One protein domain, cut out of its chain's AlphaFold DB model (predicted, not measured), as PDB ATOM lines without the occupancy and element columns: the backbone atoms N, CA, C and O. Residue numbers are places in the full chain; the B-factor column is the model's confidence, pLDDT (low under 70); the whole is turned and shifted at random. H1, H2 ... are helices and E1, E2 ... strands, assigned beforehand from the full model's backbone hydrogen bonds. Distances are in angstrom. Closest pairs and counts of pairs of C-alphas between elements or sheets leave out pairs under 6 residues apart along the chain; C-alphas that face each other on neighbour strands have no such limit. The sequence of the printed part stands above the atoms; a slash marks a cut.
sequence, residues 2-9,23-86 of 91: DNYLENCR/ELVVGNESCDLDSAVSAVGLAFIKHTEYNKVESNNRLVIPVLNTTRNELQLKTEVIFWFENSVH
ATOM      1  N   ASP A   2     -46.959  19.910  -6.028       89.25
ATOM      2  CA  ASP A   2     -47.217  19.402  -7.388       89.25
ATOM      3  C   ASP A   2     -46.904  20.432  -8.486       89.25
ATOM      4  O   ASP A   2     -46.070  20.181  -9.347       89.25
ATOM      5  N   ASN A   3     -47.443  21.653  -8.378       90.56
ATOM      6  CA  ASN A   3     -47.148  22.739  -9.327       90.56
ATOM      7  C   ASN A   3     -45.649  23.098  -9.393       90.56
ATOM      8  O   ASN A   3     -45.135  23.482 -10.438       90.56
ATOM      9  N   TYR A   4     -44.928  22.972  -8.274       93.00
ATOM     10  CA  TYR A   4     -43.485  23.202  -8.252       93.00
ATOM     11  C   TYR A   4     -42.731  22.101  -9.011       93.00
ATOM     12  O   TYR A   4     -41.851  22.417  -9.809       93.00
ATOM     13  N   LEU A   5     -43.095  20.833  -8.812       93.06
ATOM     14  CA  LEU A   5     -42.475  19.706  -9.514       93.06
ATOM     15  C   LEU A   5     -42.812  19.724 -11.014       93.06
ATOM     16  O   LEU A   5     -41.929  19.514 -11.845       93.06
ATOM     17  N   GLU A   6     -44.044  20.087 -11.378       90.94
ATOM     18  CA  GLU A   6     -44.432  20.294 -12.776       90.94
ATOM     19  C   GLU A   6     -43.622  21.429 -13.426       90.94
ATOM     20  O   GLU A   6     -43.160  21.305 -14.564       90.94
ATOM     21  N   ASN A   7     -43.387  22.521 -12.694       90.38
ATOM     22  CA  ASN A   7     -42.520  23.604 -13.152       90.38
ATOM     23  C   ASN A   7     -41.062  23.161 -13.279       90.38
ATOM     24  O   ASN A   7     -40.422  23.531 -14.261       90.38
ATOM     25  N   CYS A   8     -40.535  22.356 -12.351       92.19
ATOM     26  CA  CYS A   8     -39.195  21.780 -12.489       92.19
ATOM     27  C   CYS A   8     -39.090  20.999 -13.802       92.19
ATOM     28  O   CYS A   8     -38.172  21.238 -14.581       92.19
ATOM     29  N   ARG A   9     -40.078  20.147 -14.107       89.19
ATOM     30  CA  ARG A   9     -40.130  19.387 -15.364       89.19
ATOM     31  C   ARG A   9     -40.121  20.292 -16.597       89.19
ATOM     32  O   ARG A   9     -39.377  20.030 -17.534       89.19
ATOM     33  N   GLU A  23     -29.601  25.160  -8.708       94.62
ATOM     34  CA  GLU A  23     -29.288  24.476  -7.464       94.62
ATOM     35  C   GLU A  23     -29.928  23.089  -7.456       94.62
ATOM     36  O   GLU A  23     -31.148  22.945  -7.525       94.62
ATOM     37  N   LEU A  24     -29.095  22.054  -7.361       96.19
ATOM     38  CA  LEU A  24     -29.555  20.674  -7.263       96.19
ATOM     39  C   LEU A  24     -29.609  20.257  -5.798       96.19
ATOM     40  O   LEU A  24     -28.630  20.401  -5.064       96.19
ATOM     41  N   VAL A  25     -30.744  19.712  -5.379       97.81
ATOM     42  CA  VAL A  25     -30.902  19.110  -4.054       97.81
ATOM     43  C   VAL A  25     -30.968  17.607  -4.234       97.81
ATOM     44  O   VAL A  25     -31.928  17.086  -4.795       97.81
ATOM     45  N   VAL A  26     -29.933  16.919  -3.769       97.69
ATOM     46  CA  VAL A  26     -29.740  15.490  -4.016       97.69
ATOM     47  C   VAL A  26     -29.757  14.740  -2.689       97.69
ATOM     48  O   VAL A  26     -29.095  15.154  -1.736       97.69
ATOM     49  N   GLY A  27     -30.530  13.655  -2.626       95.06
ATOM     50  CA  GLY A  27     -30.483  12.703  -1.513       95.06
ATOM     51  C   GLY A  27     -29.225  11.825  -1.549       95.06
ATOM     52  O   GLY A  27     -28.401  11.922  -2.460       95.06
ATOM     53  N   ASN A  28     -29.076  10.931  -0.572       95.62
ATOM     54  CA  ASN A  28     -28.018   9.922  -0.629       95.62
ATOM     55  C   ASN A  28     -28.323   8.855  -1.708       95.62
ATOM     56  O   ASN A  28     -29.428   8.777  -2.245       95.62
ATOM     57  N   GLU A  29     -27.333   8.022  -2.008       95.44
ATOM     58  CA  GLU A  29     -27.372   6.937  -2.994       95.44
ATOM     59  C   GLU A  29     -28.275   5.756  -2.615       95.44
ATOM     60  O   GLU A  29     -28.617   4.943  -3.476       95.44
ATOM     61  N   SER A  30     -28.676   5.635  -1.342       95.00
ATOM     62  CA  SER A  30     -29.637   4.606  -0.939       95.00
ATOM     63  C   SER A  30     -30.984   4.859  -1.617       95.00
ATOM     64  O   SER A  30     -31.694   3.896  -1.916       95.00
ATOM     65  N   CYS A  31     -31.316   6.134  -1.878       95.44
ATOM     66  CA  CYS A  31     -32.602   6.594  -2.393       95.44
ATOM     67  C   CYS A  31     -33.779   5.882  -1.698       95.44
ATOM     68  O   CYS A  31     -34.717   5.404  -2.345       95.44
ATOM     69  N   ASP A  32     -33.677   5.745  -0.375       96.31
ATOM     70  CA  ASP A  32     -34.795   5.389   0.491       96.31
ATOM     71  C   ASP A  32     -35.838   6.515   0.535       96.31
ATOM     72  O   ASP A  32     -35.627   7.626   0.026       96.31
ATOM     73  N   LEU A  33     -36.998   6.210   1.122       96.38
ATOM     74  CA  LEU A  33     -38.086   7.173   1.248       96.38
ATOM     75  C   LEU A  33     -37.637   8.466   1.934       96.38
ATOM     76  O   LEU A  33     -37.960   9.552   1.452       96.38
ATOM     77  N   ASP A  34     -36.844   8.362   2.998       96.81
ATOM     78  CA  ASP A  34     -36.367   9.518   3.754       96.81
ATOM     79  C   ASP A  34     -35.531  10.452   2.873       96.81
ATOM     80  O   ASP A  34     -35.756  11.664   2.859       96.81
ATOM     81  N   SER A  35     -34.610   9.901   2.084       96.56
ATOM     82  CA  SER A  35     -33.758  10.670   1.174       96.56
ATOM     83  C   SER A  35     -34.549  11.294   0.027       96.56
ATOM     84  O   SER A  35     -34.307  12.451  -0.326       96.56
ATOM     85  N   ALA A  36     -35.518  10.564  -0.532       96.12
ATOM     86  CA  ALA A  36     -36.378  11.058  -1.606       96.12
ATOM     87  C   ALA A  36     -37.270  12.218  -1.136       96.12
ATOM     88  O   ALA A  36     -37.275  13.297  -1.736       96.12
ATOM     89  N   VAL A  37     -37.981  12.020  -0.022       96.00
ATOM     90  CA  VAL A  37     -38.878  13.022   0.570       96.00
ATOM     91  C   VAL A  37     -38.091  14.241   1.039       96.00
ATOM     92  O   VAL A  37     -38.514  15.372   0.798       96.00
ATOM     93  N   SER A  38     -36.924  14.040   1.655       97.56
ATOM     94  CA  SER A  38     -36.074  15.140   2.123       97.56
ATOM     95  C   SER A  38     -35.544  15.985   0.969       97.56
ATOM     96  O   SER A  38     -35.566  17.214   1.062       97.56
ATOM     97  N   ALA A  39     -35.112  15.361  -0.133       97.62
ATOM     98  CA  ALA A  39     -34.651  16.086  -1.313       97.62
ATOM     99  C   ALA A  39     -35.770  16.952  -1.912       97.62
ATOM    100  O   ALA A  39     -35.581  18.153  -2.117       97.62
ATOM    101  N   VAL A  40     -36.958  16.374  -2.115       96.38
ATOM    102  CA  VAL A  40     -38.137  17.092  -2.631       96.38
ATOM    103  C   VAL A  40     -38.575  18.211  -1.683       96.38
ATOM    104  O   VAL A  40     -38.806  19.342  -2.118       96.38
ATOM    105  N   GLY A  41     -38.664  17.922  -0.384       96.44
ATOM    106  CA  GLY A  41     -39.091  18.875   0.635       96.44
ATOM    107  C   GLY A  41     -38.143  20.065   0.755       96.44
ATOM    108  O   GLY A  41     -38.583  21.215   0.715       96.44
ATOM    109  N   LEU A  42     -36.836  19.810   0.839       97.75
ATOM    110  CA  LEU A  42     -35.832  20.865   0.936       97.75
ATOM    111  C   LEU A  42     -35.783  21.721  -0.337       97.75
ATOM    112  O   LEU A  42     -35.708  22.947  -0.237       97.75
ATOM    113  N   ALA A  43     -35.865  21.103  -1.518       96.94
ATOM    114  CA  ALA A  43     -35.888  21.828  -2.786       96.94
ATOM    115  C   ALA A  43     -37.110  22.755  -2.884       96.94
ATOM    116  O   ALA A  43     -36.973  23.935  -3.217       96.94
ATOM    117  N   PHE A  44     -38.287  22.264  -2.486       95.75
ATOM    118  CA  PHE A  44     -39.517  23.053  -2.449       95.75
ATOM    119  C   PHE A  44     -39.441  24.229  -1.467       95.75
ATOM    120  O   PHE A  44     -39.866  25.339  -1.801       95.75
ATOM    121  N   ILE A  45     -38.885  24.014  -0.270       95.81
ATOM    122  CA  ILE A  45     -38.688  25.084   0.718       95.81
ATOM    123  C   ILE A  45     -37.754  26.152   0.147       95.81
ATOM    124  O   ILE A  45     -38.118  27.324   0.133       95.81
ATOM    125  N   LYS A  46     -36.594  25.763  -0.395       94.88
ATOM    126  CA  LYS A  46     -35.637  26.706  -0.998       94.88
ATOM    127  C   LYS A  46     -36.240  27.492  -2.157       94.88
ATOM    128  O   LYS A  46     -36.117  28.711  -2.180       94.88
ATOM    129  N   HIS A  47     -36.945  26.822  -3.068       93.00
ATOM    130  CA  HIS A  47     -37.684  27.476  -4.148       93.00
ATOM    131  C   HIS A  47     -38.683  28.512  -3.608       93.00
ATOM    132  O   HIS A  47     -38.765  29.631  -4.110       93.00
ATOM    133  N   THR A  48     -39.417  28.164  -2.548       92.19
ATOM    134  CA  THR A  48     -40.377  29.076  -1.913       92.19
ATOM    135  C   THR A  48     -39.680  30.275  -1.272       92.19
ATOM    136  O   THR A  48     -40.168  31.393  -1.406       92.19
ATOM    137  N   GLU A  49     -38.538  30.079  -0.609       91.75
ATOM    138  CA  GLU A  49     -37.757  31.178  -0.027       91.75
ATOM    139  C   GLU A  49     -37.146  32.094  -1.095       91.75
ATOM    140  O   GLU A  49     -37.163  33.312  -0.933       91.75
ATOM    141  N   TYR A  50     -36.652  31.545  -2.207       89.00
ATOM    142  CA  TYR A  50     -36.087  32.347  -3.295       89.00
ATOM    143  C   TYR A  50     -37.142  33.184  -4.012       89.00
ATOM    144  O   TYR A  50     -36.915  34.369  -4.231       89.00
ATOM    145  N   ASN A  51     -38.334  32.635  -4.250       83.38
ATOM    146  CA  ASN A  51     -39.425  33.375  -4.886       83.38
ATOM    147  C   ASN A  51     -40.026  34.495  -4.020       83.38
ATOM    148  O   ASN A  51     -40.758  35.332  -4.541       83.38
ATOM    149  N   LYS A  52     -39.740  34.546  -2.710       84.75
ATOM    150  CA  LYS A  52     -40.129  35.696  -1.867       84.75
ATOM    151  C   LYS A  52     -39.324  36.954  -2.186       84.75
ATOM    152  O   LYS A  52     -39.734  38.048  -1.806       84.75
ATOM    153  N   VAL A  53     -38.172  36.806  -2.834       81.06
ATOM    154  CA  VAL A  53     -37.265  37.900  -3.171       81.06
ATOM    155  C   VAL A  53     -37.212  38.006  -4.692       81.06
ATOM    156  O   VAL A  53     -36.558  37.200  -5.344       81.06
ATOM    157  N   GLU A  54     -37.875  39.017  -5.266       66.31
ATOM    158  CA  GLU A  54     -38.008  39.192  -6.729       66.31
ATOM    159  C   GLU A  54     -36.667  39.203  -7.488       66.31
ATOM    160  O   GLU A  54     -36.622  38.890  -8.674       66.31
ATOM    161  N   SER A  55     -35.558  39.523  -6.817       69.94
ATOM    162  CA  SER A  55     -34.221  39.564  -7.417       69.94
ATOM    163  C   SER A  55     -33.470  38.225  -7.414       69.94
ATOM    164  O   SER A  55     -32.307  38.200  -7.810       69.94
ATOM    165  N   ASN A  56     -34.059  37.134  -6.914       70.56
ATOM    166  CA  ASN A  56     -33.364  35.856  -6.743       70.56
ATOM    167  C   ASN A  56     -34.020  34.743  -7.569       70.56
ATOM    168  O   ASN A  56     -34.590  33.793  -7.033       70.56
ATOM    169  N   ASN A  57     -33.926  34.872  -8.894       73.81
ATOM    170  CA  ASN A  57     -34.464  33.899  -9.841       73.81
ATOM    171  C   ASN A  57     -33.563  32.650  -9.916       73.81
ATOM    172  O   ASN A  57     -32.796  32.470 -10.858       73.81
ATOM    173  N   ARG A  58     -33.607  31.807  -8.880       86.06
ATOM    174  CA  ARG A  58     -32.853  30.546  -8.808       86.06
ATOM    175  C   ARG A  58     -33.756  29.356  -9.074       86.06
ATOM    176  O   ARG A  58     -34.753  29.154  -8.382       86.06
ATOM    177  N   LEU A  59     -33.343  28.513 -10.014       91.19
ATOM    178  CA  LEU A  59     -33.997  27.238 -10.267       91.19
ATOM    179  C   LEU A  59     -33.462  26.193  -9.286       91.19
ATOM    180  O   LEU A  59     -32.284  25.845  -9.329       91.19
ATOM    181  N   VAL A  60     -34.326  25.696  -8.401       95.31
ATOM    182  CA  VAL A  60     -33.986  24.635  -7.443       95.31
ATOM    183  C   VAL A  60     -34.664  23.350  -7.886       95.31
ATOM    184  O   VAL A  60     -35.891  23.326  -7.981       95.31
ATOM    185  N   ILE A  61     -33.893  22.292  -8.141       95.88
ATOM    186  CA  ILE A  61     -34.401  21.019  -8.673       95.88
ATOM    187  C   ILE A  61     -34.071  19.885  -7.694       95.88
ATOM    188  O   ILE A  61     -32.895  19.698  -7.362       95.88
ATOM    189  N   PRO A  62     -35.067  19.106  -7.235       96.44
ATOM    190  CA  PRO A  62     -34.806  17.900  -6.471       96.44
ATOM    191  C   PRO A  62     -34.347  16.780  -7.407       96.44
ATOM    192  O   PRO A  62     -34.903  16.591  -8.489       96.44
ATOM    193  N   VAL A  63     -33.350  16.012  -6.977       95.56
ATOM    194  CA  VAL A  63     -32.814  14.869  -7.719       95.56
ATOM    195  C   VAL A  63     -32.811  13.643  -6.817       95.56
ATOM    196  O   VAL A  63     -32.240  13.649  -5.723       95.56
ATOM    197  N   LEU A  64     -33.432  12.573  -7.302       95.38
ATOM    198  CA  LEU A  64     -33.334  11.253  -6.692       95.38
ATOM    199  C   LEU A  64     -32.028  10.607  -7.154       95.38
ATOM    200  O   LEU A  64     -31.805  10.460  -8.355       95.38
ATOM    201  N   ASN A  65     -31.155  10.248  -6.215       96.31
ATOM    202  CA  ASN A  65     -29.827   9.708  -6.514       96.31
ATOM    203  C   ASN A  65     -29.887   8.205  -6.820       96.31
ATOM    204  O   ASN A  65     -29.342   7.368  -6.106       96.31
ATOM    205  N   THR A  66     -30.633   7.861  -7.861       95.19
ATOM    206  CA  THR A  66     -30.786   6.503  -8.371       95.19
ATOM    207  C   THR A  66     -31.135   6.577  -9.852       95.19
ATOM    208  O   THR A  66     -31.593   7.610 -10.347       95.19
ATOM    209  N   THR A  67     -30.918   5.498 -10.595       94.50
ATOM    210  CA  THR A  67     -31.339   5.465 -11.997       94.50
ATOM    211  C   THR A  67     -32.853   5.286 -12.112       94.50
ATOM    212  O   THR A  67     -33.500   4.722 -11.232       94.50
ATOM    213  N   ARG A  68     -33.445   5.696 -13.243       90.69
ATOM    214  CA  ARG A  68     -34.883   5.488 -13.497       90.69
ATOM    215  C   ARG A  68     -35.285   4.006 -13.433       90.69
ATOM    216  O   ARG A  68     -36.362   3.692 -12.939       90.69
ATOM    217  N   ASN A  69     -34.410   3.103 -13.877       91.69
ATOM    218  CA  ASN A  69     -34.648   1.657 -13.817       91.69
ATOM    219  C   ASN A  69     -34.629   1.126 -12.375       91.69
ATOM    220  O   ASN A  69     -35.434   0.270 -12.025       91.69
ATOM    221  N   GLU A  70     -33.734   1.635 -11.527       93.44
ATOM    222  CA  GLU A  70     -33.651   1.242 -10.114       93.44
ATOM    223  C   GLU A  70     -34.758   1.872  -9.267       93.44
ATOM    224  O   GLU A  70     -35.246   1.233  -8.334       93.44
ATOM    225  N   LEU A  71     -35.213   3.079  -9.618       92.44
ATOM    226  CA  LEU A  71     -36.332   3.742  -8.950       92.44
ATOM    227  C   LEU A  71     -37.594   2.869  -8.974       92.44
ATOM    228  O   LEU A  71     -38.317   2.821  -7.985       92.44
ATOM    229  N   GLN A  72     -37.815   2.105 -10.053       90.31
ATOM    230  CA  GLN A  72     -38.929   1.151 -10.165       90.31
ATOM    231  C   GLN A  72     -38.933   0.069  -9.078       90.31
ATOM    232  O   GLN A  72     -39.991  -0.472  -8.751       90.31
ATOM    233  N   LEU A  73     -37.773  -0.226  -8.488       93.44
ATOM    234  CA  LEU A  73     -37.624  -1.182  -7.392       93.44
ATOM    235  C   LEU A  73     -37.896  -0.545  -6.019       93.44
ATOM    236  O   LEU A  73     -38.128  -1.261  -5.046       93.44
ATOM    237  N   LYS A  74     -37.896   0.791  -5.924       93.81
ATOM    238  CA  LYS A  74     -38.167   1.557  -4.698       93.81
ATOM    239  C   LYS A  74     -39.677   1.728  -4.502       93.81
ATOM    240  O   LYS A  74     -40.228   2.816  -4.648       93.81
ATOM    241  N   THR A  75     -40.365   0.629  -4.197       94.44
ATOM    242  CA  THR A  75     -41.839   0.565  -4.158       94.44
ATOM    243  C   THR A  75     -42.479   1.578  -3.208       94.44
ATOM    244  O   THR A  75     -43.484   2.181  -3.571       94.44
ATOM    245  N   GLU A  76     -41.896   1.806  -2.030       95.62
ATOM    246  CA  GLU A  76     -42.380   2.809  -1.068       95.62
ATOM    247  C   GLU A  76     -42.221   4.246  -1.581       95.62
ATOM    248  O   GLU A  76     -43.120   5.067  -1.408       95.62
ATOM    249  N   VAL A  77     -41.112   4.530  -2.270       94.94
ATOM    250  CA  VAL A  77     -40.817   5.841  -2.855       94.94
ATOM    251  C   VAL A  77     -41.841   6.130  -3.942       94.94
ATOM    252  O   VAL A  77     -42.501   7.164  -3.914       94.94
ATOM    253  N   ILE A  78     -42.042   5.179  -4.854       94.19
ATOM    254  CA  ILE A  78     -43.040   5.290  -5.921       94.19
ATOM    255  C   ILE A  78     -44.448   5.444  -5.359       94.19
ATOM    256  O   ILE A  78     -45.172   6.339  -5.784       94.19
ATOM    257  N   PHE A  79     -44.830   4.604  -4.395       94.75
ATOM    258  CA  PHE A  79     -46.140   4.699  -3.762       94.75
ATOM    259  C   PHE A  79     -46.357   6.093  -3.168       94.75
ATOM    260  O   PHE A  79     -47.418   6.689  -3.351       94.75
ATOM    261  N   TRP A  80     -45.342   6.645  -2.503       94.31
ATOM    262  CA  TRP A  80     -45.414   7.997  -1.971       94.31
ATOM    263  C   TRP A  80     -45.565   9.050  -3.077       94.31
ATOM    264  O   TRP A  80     -46.425   9.920  -2.943       94.31
ATOM    265  N   PHE A  81     -44.798   8.964  -4.171       91.94
ATOM    266  CA  PHE A  81     -44.880   9.911  -5.291       91.94
ATOM    267  C   PHE A  81     -46.253   9.900  -5.976       91.94
ATOM    268  O   PHE A  81     -46.838  10.963  -6.191       91.94
ATOM    269  N   GLU A  82     -46.797   8.714  -6.244       92.00
ATOM    270  CA  GLU A  82     -48.102   8.543  -6.892       92.00
ATOM    271  C   GLU A  82     -49.249   9.079  -6.016       92.00
ATOM    272  O   GLU A  82     -50.173   9.709  -6.527       92.00
ATOM    273  N   ASN A  83     -49.186   8.865  -4.695       92.19
ATOM    274  CA  ASN A  83     -50.295   9.178  -3.783       92.19
ATOM    275  C   ASN A  83     -50.183  10.543  -3.089       92.19
ATOM    276  O   ASN A  83     -51.196  11.061  -2.622       92.19
ATOM    277  N   SER A  84     -48.981  11.117  -2.981       88.25
ATOM    278  CA  SER A  84     -48.760  12.360  -2.218       88.25
ATOM    279  C   SER A  84     -48.507  13.575  -3.100       88.25
ATOM    280  O   SER A  84     -48.859  14.684  -2.705       88.25
ATOM    281  N   VAL A  85     -47.877  13.382  -4.263       85.25
ATOM    282  CA  VAL A  85     -47.511  14.473  -5.186       85.25
ATOM    283  C   VAL A  85     -47.975  14.233  -6.627       85.25
ATOM    284  O   VAL A  85     -47.605  14.985  -7.525       85.25
ATOM    285  N   HIS A  86     -48.811  13.210  -6.838       86.19
ATOM    286  CA  HIS A  86     -49.483  12.889  -8.103       86.19
ATOM    287  C   HIS A  86     -48.540  12.774  -9.313       86.19
ATOM    288  O   HIS A  86     -48.916  13.119 -10.433       86.19
TER     289      HIS A  86
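What this domain is: This is residues 2 to 9 and 23 to 86 of the 91 residues of the protein "Hypothetical protein" of Medioppia subpectinata (UniProt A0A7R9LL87). A long helix, H2, packs along a two-stranded parallel sheet, E1 and E2; H1 crosses near H2 and E2, and H4 meets the first end of H2. The 72 printed residues, mostly helix, run H1, E1, H2, E2, H3, H4. The whole is compact, radius of gyration of the C-alphas 12.8 A, but elongated, 41 by 23 by 18 A.

Where its parts are: Find C-alpha 2 at (-47.217, 19.402, -7.388), where H1, residues 2 to 9, begins. Next come E1, 23 to 26, H2, 33 to 51, 26.9 A long, E2, 59 to 63, and H3, 68 to 71. H4, 75 to 84, 13.8 A, ends at (-48.760, 12.360, -2.218).

How they stand to each other: H1 is close to but not clearly touching H2, about perpendicular at 88 degrees; C-alphas 4 and 44 are closest, 7.0 A. E1 and E2 are parallel, with N 25 and O 61 at 2.9 A, within hydrogen-bond range. E1, H2, E2 form a strand-helix-strand unit, parallel strands joined through a helix, with a right-handed crossover. The closest C-alphas of H2 and E2, 40 and 62, are 5.1 A apart. H2 and H4 only just touch, only at their ends, with 3 pairs of C-alphas within 8 A; Leu 33 and Val 77 are closest, 5.1 A. H3 is apart from H2. In H1, H2 and H4 every O i to N i+4 pair is within hydrogen-bond range; H3 is too short for one.

The domain as a whole: The farthest C-alphas, of Ser 55 and Leu 73, are 40.9 A apart. Residues 10 to 22 are not printed; C-alphas 9 and 23 are 14.3 A apart across the cut. Of the links printed whole, none is long. Look at residues 54 to 55 for pLDDT under 70.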